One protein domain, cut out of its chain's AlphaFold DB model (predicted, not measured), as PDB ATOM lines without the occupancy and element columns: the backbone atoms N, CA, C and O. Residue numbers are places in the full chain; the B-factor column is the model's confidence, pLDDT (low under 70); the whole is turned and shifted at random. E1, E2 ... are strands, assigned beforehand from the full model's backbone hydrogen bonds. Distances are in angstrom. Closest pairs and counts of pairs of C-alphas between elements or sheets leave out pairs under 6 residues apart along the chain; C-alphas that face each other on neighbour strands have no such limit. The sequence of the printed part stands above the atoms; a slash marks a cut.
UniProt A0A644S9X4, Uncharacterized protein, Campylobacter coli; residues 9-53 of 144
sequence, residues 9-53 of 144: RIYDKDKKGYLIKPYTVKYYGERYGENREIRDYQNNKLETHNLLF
ATOM      1  N   ARG A   9     167.593 149.130 161.833       89.81
ATOM      2  CA  ARG A   9     168.898 148.481 161.973       89.81
ATOM      3  C   ARG A   9     169.501 148.832 163.328       89.81
ATOM      4  O   ARG A   9     169.170 149.859 163.920       89.81
ATOM      5  N   ILE A  10     170.362 147.955 163.839       88.62
ATOM      6  CA  ILE A  10     170.920 148.078 165.190       88.62
ATOM      7  C   ILE A  10     172.421 148.334 165.094       88.62
ATOM      8  O   ILE A  10     173.170 147.494 164.588       88.62
ATOM      9  N   TYR A  11     172.857 149.484 165.602       90.81
ATOM     10  CA  TYR A  11     174.261 149.843 165.751       90.81
ATOM     11  C   TYR A  11     174.745 149.542 167.171       90.81
ATOM     12  O   TYR A  11     174.155 149.998 168.149       90.81
ATOM     13  N   ASP A  12     175.835 148.793 167.290       89.62
ATOM     14  CA  ASP A  12     176.521 148.531 168.551       89.62
ATOM     15  C   ASP A  12     177.624 149.576 168.748       89.62
ATOM     16  O   ASP A  12     178.624 149.582 168.021       89.62
ATOM     17  N   LYS A  13     177.440 150.480 169.721       88.75
ATOM     18  CA  LYS A  13     178.394 151.567 169.992       88.75
ATOM     19  C   LYS A  13     179.708 151.064 170.576       88.75
ATOM     20  O   LYS A  13     180.742 151.688 170.338       88.75
ATOM     21  N   ASP A  14     179.679 149.952 171.303       88.19
ATOM     22  CA  ASP A  14     180.868 149.386 171.937       88.19
ATOM     23  C   ASP A  14     181.758 148.732 170.873       88.19
ATOM     24  O   ASP A  14     182.974 148.927 170.856       88.19
ATOM     25  N   LYS A  15     181.143 148.016 169.921       87.75
ATOM     26  CA  LYS A  15     181.845 147.398 168.780       87.75
ATOM     27  C   LYS A  15     182.071 148.342 167.601       87.75
ATOM     28  O   LYS A  15     182.808 147.992 166.680       87.75
ATOM     29  N   LYS A  16     181.442 149.517 167.618       88.75
ATOM     30  CA  LYS A  16     181.430 150.502 166.531       88.75
ATOM     31  C   LYS A  16     180.994 149.909 165.185       88.75
ATOM     32  O   LYS A  16     181.620 150.165 164.157       88.75
ATOM     33  N   GLY A  17     179.927 149.113 165.181       88.62
ATOM     34  CA  GLY A  17     179.464 148.434 163.969       88.62
ATOM     35  C   GLY A  17     178.018 147.963 164.034       88.62
ATOM     36  O   GLY A  17     177.427 147.854 165.106       88.62
ATOM     37  N   TYR A  18     177.448 147.675 162.865       89.62
ATOM     38  CA  TYR A  18     176.093 147.141 162.763       89.62
ATOM     39  C   TYR A  18     176.039 145.661 163.107       89.62
ATOM     40  O   TYR A  18     176.912 144.873 162.736       89.62
ATOM     41  N   LEU A  19     174.964 145.271 163.780       86.38
ATOM     42  CA  LEU A  19     174.659 143.873 164.004       86.38
ATOM     43  C   LEU A  19     174.023 143.273 162.734       86.38
ATOM     44  O   LEU A  19     173.019 143.777 162.247       86.38
ATOM     45  N   ILE A  20     174.609 142.192 162.203       79.81
ATOM     46  CA  ILE A  20     174.222 141.589 160.903       79.81
ATOM     47  C   ILE A  20     173.395 140.294 161.080       79.81
ATOM     48  O   ILE A  20     172.849 139.742 160.131       79.81
ATOM     49  N   LYS A  21     173.302 139.775 162.309       73.38
ATOM     50  CA  LYS A  21     172.547 138.549 162.624       73.38
ATOM     51  C   LYS A  21     171.050 138.846 162.817       73.38
ATOM     52  O   LYS A  21     170.703 139.986 163.101       73.38
ATOM     53  N   PRO A  22     170.155 137.849 162.694       69.88
ATOM     54  CA  PRO A  22     168.760 138.021 163.084       69.88
ATOM     55  C   PRO A  22     168.643 138.184 164.608       69.88
ATOM     56  O   PRO A  22     169.237 137.415 165.368       69.88
ATOM     57  N   TYR A  23     167.847 139.159 165.050       74.12
ATOM     58  CA  TYR A  23     167.556 139.404 166.463       74.12
ATOM     59  C   TYR A  23     166.053 139.476 166.699       74.12
ATOM     60  O   TYR A  23     165.301 139.973 165.863       74.12
ATOM     61  N   THR A  24     165.633 139.026 167.874       72.12
ATOM     62  CA  THR A  24     164.282 139.255 168.379       72.12
ATOM     63  C   THR A  24     164.292 140.526 169.213       72.12
ATOM     64  O   THR A  24     165.095 140.640 170.141       72.12
ATOM     65  N   VAL A  25     163.385 141.458 168.923       74.25
ATOM     66  CA  VAL A  25     163.210 142.683 169.712       74.25
ATOM     67  C   VAL A  25     161.871 142.629 170.429       74.25
ATOM     68  O   VAL A  25     160.830 142.455 169.797       74.25
ATOM     69  N   LYS A  26     161.897 142.754 171.757       74.25
ATOM     70  CA  LYS A  26     160.698 142.868 172.591       74.25
ATOM     71  C   LYS A  26     160.605 144.267 173.174       74.25
ATOM     72  O   LYS A  26     161.581 144.785 173.713       74.25
ATOM     73  N   TYR A  27     159.416 144.845 173.078       69.88
ATOM     74  CA  TYR A  27     159.089 146.151 173.633       69.88
ATOM     75  C   TYR A  27     158.384 145.968 174.978       69.88
ATOM     76  O   TYR A  27     157.448 145.173 175.079       69.88
ATOM     77  N   TYR A  28     158.825 146.701 176.000       66.31
ATOM     78  CA  TYR A  28     158.224 146.699 177.331       66.31
ATOM     79  C   TYR A  28     157.847 148.124 177.762       66.31
ATOM     80  O   TYR A  28     158.691 149.022 177.750       66.31
ATOM     81  N   GLY A  29     156.594 148.296 178.203       56.84
ATOM     82  CA  GLY A  29     156.080 149.509 178.855       56.84
ATOM     83  C   GLY A  29     155.002 150.271 178.069       56.84
ATOM     84  O   GLY A  29     154.982 150.253 176.842       56.84
ATOM     85  N   GLU A  30     154.120 150.967 178.794       53.38
ATOM     86  CA  GLU A  30     153.193 151.969 178.253       53.38
ATOM     87  C   GLU A  30     153.696 153.378 178.604       53.38
ATOM     88  O   GLU A  30     153.930 153.671 179.772       53.38
ATOM     89  N   ARG A  31     153.798 154.248 177.587       45.41
ATOM     90  CA  ARG A  31     154.040 155.706 177.658       45.41
ATOM     91  C   ARG A  31     155.342 156.164 178.361       45.41
ATOM     92  O   ARG A  31     155.486 156.096 179.572       45.41
ATOM     93  N   TYR A  32     156.213 156.803 177.570       40.66
ATOM     94  CA  TYR A  32     157.386 157.605 177.983       40.66
ATOM     95  C   TYR A  32     158.651 156.858 178.440       40.66
ATOM     96  O   TYR A  32     159.349 157.301 179.348       40.66
ATOM     97  N   GLY A  33     159.006 155.779 177.743       50.38
ATOM     98  CA  GLY A  33     160.329 155.164 177.864       50.38
ATOM     99  C   GLY A  33     160.293 153.709 177.437       50.38
ATOM    100  O   GLY A  33     160.233 152.827 178.284       50.38
ATOM    101  N   GLU A  34     160.257 153.464 176.127       59.12
ATOM    102  CA  GLU A  34     160.256 152.111 175.568       59.12
ATOM    103  C   GLU A  34     161.537 151.378 175.985       59.12
ATOM    104  O   GLU A  34     162.604 151.584 175.402       59.12
ATOM    105  N   ASN A  35     161.442 150.508 176.989       65.31
ATOM    106  CA  ASN A  35     162.522 149.582 177.288       65.31
ATOM    107  C   ASN A  35     162.486 148.485 176.227       65.31
ATOM    108  O   ASN A  35     161.474 147.803 176.049       65.31
ATOM    109  N   ARG A  36     163.591 148.338 175.499       72.25
ATOM    110  CA  ARG A  36     163.729 147.353 174.428       72.25
ATOM    111  C   ARG A  36     164.692 146.274 174.870       72.25
ATOM    112  O   ARG A  36     165.788 146.556 175.342       72.25
ATOM    113  N   GLU A  37     164.281 145.034 174.686       78.12
ATOM    114  CA  GLU A  37     165.124 143.876 174.918       78.12
ATOM    115  C   GLU A  37     165.475 143.247 173.580       78.12
ATOM    116  O   GLU A  37     164.587 142.838 172.828       78.12
ATOM    117  N   ILE A  38     166.770 143.168 173.291       77.62
ATOM    118  CA  ILE A  38     167.276 142.536 172.077       77.62
ATOM    119  C   ILE A  38     167.850 141.184 172.462       77.62
ATOM    120  O   ILE A  38     168.703 141.091 173.340       77.62
ATOM    121  N   ARG A  39     167.396 140.127 171.798       81.00
ATOM    122  CA  ARG A  39     167.948 138.786 171.971       81.00
ATOM    123  C   ARG A  39     168.459 138.243 170.652       81.00
ATOM    124  O   ARG A  39     167.804 138.410 169.626       81.00
ATOM    125  N   ASP A  40     169.601 137.564 170.688       78.44
ATOM    126  CA  ASP A  40     170.055 136.716 169.585       78.44
ATOM    127  C   ASP A  40     168.927 135.729 169.249       78.44
ATOM    128  O   ASP A  40     168.476 134.984 170.122       78.44
ATOM    129  N   TYR A  41     168.448 135.746 168.003       77.19
ATOM    130  CA  TYR A  41     167.322 134.912 167.585       77.19
ATOM    131  C   TYR A  41     167.623 133.410 167.719       77.19
ATOM    132  O   TYR A  41     166.747 132.632 168.083       77.19
ATOM    133  N   GLN A  42     168.864 132.995 167.448       78.94
ATOM    134  CA  GLN A  42     169.267 131.588 167.449       78.94
ATOM    135  C   GLN A  42     169.523 131.068 168.863       78.94
ATOM    136  O   GLN A  42     169.133 129.953 169.195       78.94
ATOM    137  N   ASN A  43     170.180 131.877 169.697       82.31
ATOM    138  CA  ASN A  43     170.655 131.445 171.015       82.31
ATOM    139  C   ASN A  43     169.793 131.964 172.175       82.31
ATOM    140  O   ASN A  43     170.065 131.651 173.335       82.31
ATOM    141  N   ASN A  44     168.789 132.798 171.883       77.75
ATOM    142  CA  ASN A  44     167.926 133.493 172.845       77.75
ATOM    143  C   ASN A  44     168.700 134.291 173.919       77.75
ATOM    144  O   ASN A  44     168.185 134.583 175.005       77.75
ATOM    145  N   LYS A  45     169.958 134.636 173.626       82.56
ATOM    146  CA  LYS A  45     170.854 135.348 174.538       82.56
ATOM    147  C   LYS A  45     170.520 136.833 174.516       82.56
ATOM    148  O   LYS A  45     170.423 137.415 173.444       82.56
ATOM    149  N   LEU A  46     170.368 137.427 175.697       79.69
ATOM    150  CA  LEU A  46     170.170 138.865 175.850       79.69
ATOM    151  C   LEU A  46     171.418 139.635 175.400       79.69
ATOM    152  O   LEU A  46     172.514 139.388 175.902       79.69
ATOM    153  N   GLU A  47     171.230 140.578 174.482       79.00
ATOM    154  CA  GLU A  47     172.235 141.557 174.086       79.00
ATOM    155  C   GLU A  47     172.162 142.755 175.041       79.00
ATOM    156  O   GLU A  47     171.182 143.494 175.062       79.00
ATOM    157  N   THR A  48     173.204 142.932 175.854       72.12
ATOM    158  CA  THR A  48     173.301 144.000 176.869       72.12
ATOM    159  C   THR A  48     174.234 145.138 176.450       72.12
ATOM    160  O   THR A  48     174.638 145.939 177.288       72.12
ATOM    161  N   HIS A  49     174.651 145.168 175.184       74.31
ATOM    162  CA  HIS A  49     175.558 146.185 174.652       74.31
ATOM    163  C   HIS A  49     174.884 147.568 174.606       74.31
ATOM    164  O   HIS A  49     173.658 147.686 174.680       74.31
ATOM    165  N   ASN A  50     175.677 148.632 174.464       84.38
ATOM    166  CA  ASN A  50     175.157 149.982 174.245       84.38
ATOM    167  C   ASN A  50     174.630 150.126 172.804       84.38
ATOM    168  O   ASN A  50     175.344 150.562 171.897       84.38
ATOM    169  N   LEU A  51     173.386 149.696 172.590       86.31
ATOM    170  CA  LEU A  51     172.768 149.590 171.269       86.31
ATOM    171  C   LEU A  51     171.987 150.855 170.895       86.31
ATOM    172  O   LEU A  51     171.274 151.439 171.711       86.31
ATOM    173  N   LEU A  52     172.103 151.259 169.632       88.12
ATOM    174  CA  LEU A  52     171.307 152.310 169.010       88.12
ATOM    175  C   LEU A  52     170.429 151.705 167.918       88.12
ATOM    176  O   LEU A  52     170.907 150.959 167.066       88.12
ATOM    177  N   PHE A  53     169.153 152.065 167.940       86.81
ATOM    178  CA  PHE A  53     168.205 151.715 166.894       86.81
ATOM    179  C   PHE A  53     168.116 152.868 165.912       86.81
ATOM    180  O   PHE A  53     167.842 153.997 166.313       86.81
TER     181      PHE A  53
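Overview. This is residues 9 to 53 of the 144 residues of an uncharacterized protein of Campylobacter coli (UniProt A0A644S9X4). A two-stranded antiparallel hairpin, E2 and E3, runs toward one end of the longest axis, where residues 29 to 34 turn the chain round; a smaller two-stranded antiparallel ribbon, E1 and E4, stands apart from it. The two ribbons are joined by the looping residues 13 to 22 and 41 to 50, and E1 and E4 bring the first and last printed residues close to each other. The printed part has 45 residues with no named helix and four named strands, in the order E1, E2, E3, E4; the sheets have the orders E2 - E3 and E1 - E4. The class is all strand, with under half of the residues, 19 of 45, in named elements. The whole is only just compact, close to loose, with a radius of gyration of the C-alphas of 11.0 A and spans of 30 by 22 by 16 A.

Along the chain. E2 is residues 23 to 28, 16.1 A from first to last C-alpha, and begins at C-alpha 23, (167.556, 139.404, 166.463). E3 is residues 35 to 40, 16.8 A long. E1 is residues 9 to 12, 10.1 A long, and begins at C-alpha 9, (168.898, 148.481, 161.973). E4 is residues 51 to 53, 6.7 A long, and ends at C-alpha 53, (168.205, 151.715, 166.894).

Arrangement. E2 and E3 form a hairpin, antiparallel at 158 degrees between their N-to-C directions. The C-alphas of Val 25 and Ile 38 face each other at 4.7 A. N 26 and O 37 are within hydrogen-bond range at 2.9 A, as are N 37 and O 26, also at 2.9 A. Residues 38 to 39 of E3 also pair, antiparallel, with residues 46 to 47, a stretch too short to be named. E1 and E4 are antiparallel at 158 degrees. The C-alphas of Asp 12 and Leu 51 face each other at 4.8 A, and N 11 and O 52 are within hydrogen-bond range at 2.8 A. Residues 11 to 12 of E1 also pair, antiparallel, with residues 17 to 18. E1 is apart from E2 and from E3, and E4 is apart from E2 and from E3.

Size, cuts and confidence. The two C-alphas farthest apart are those of Lys 16 and Glu 30, at 30.6 A, while the C-alphas of Arg 9 and Phe 53, the first and last printed, are 5.9 A apart. The printed part has no cut. The links E1 to E2, E2 to E3 and E3 to E4 are short, with 10, 6 and 10 residues between the strands. The mean pLDDT of the printed part is 76.4; residue 22 and residues 27 to 35 are under 70.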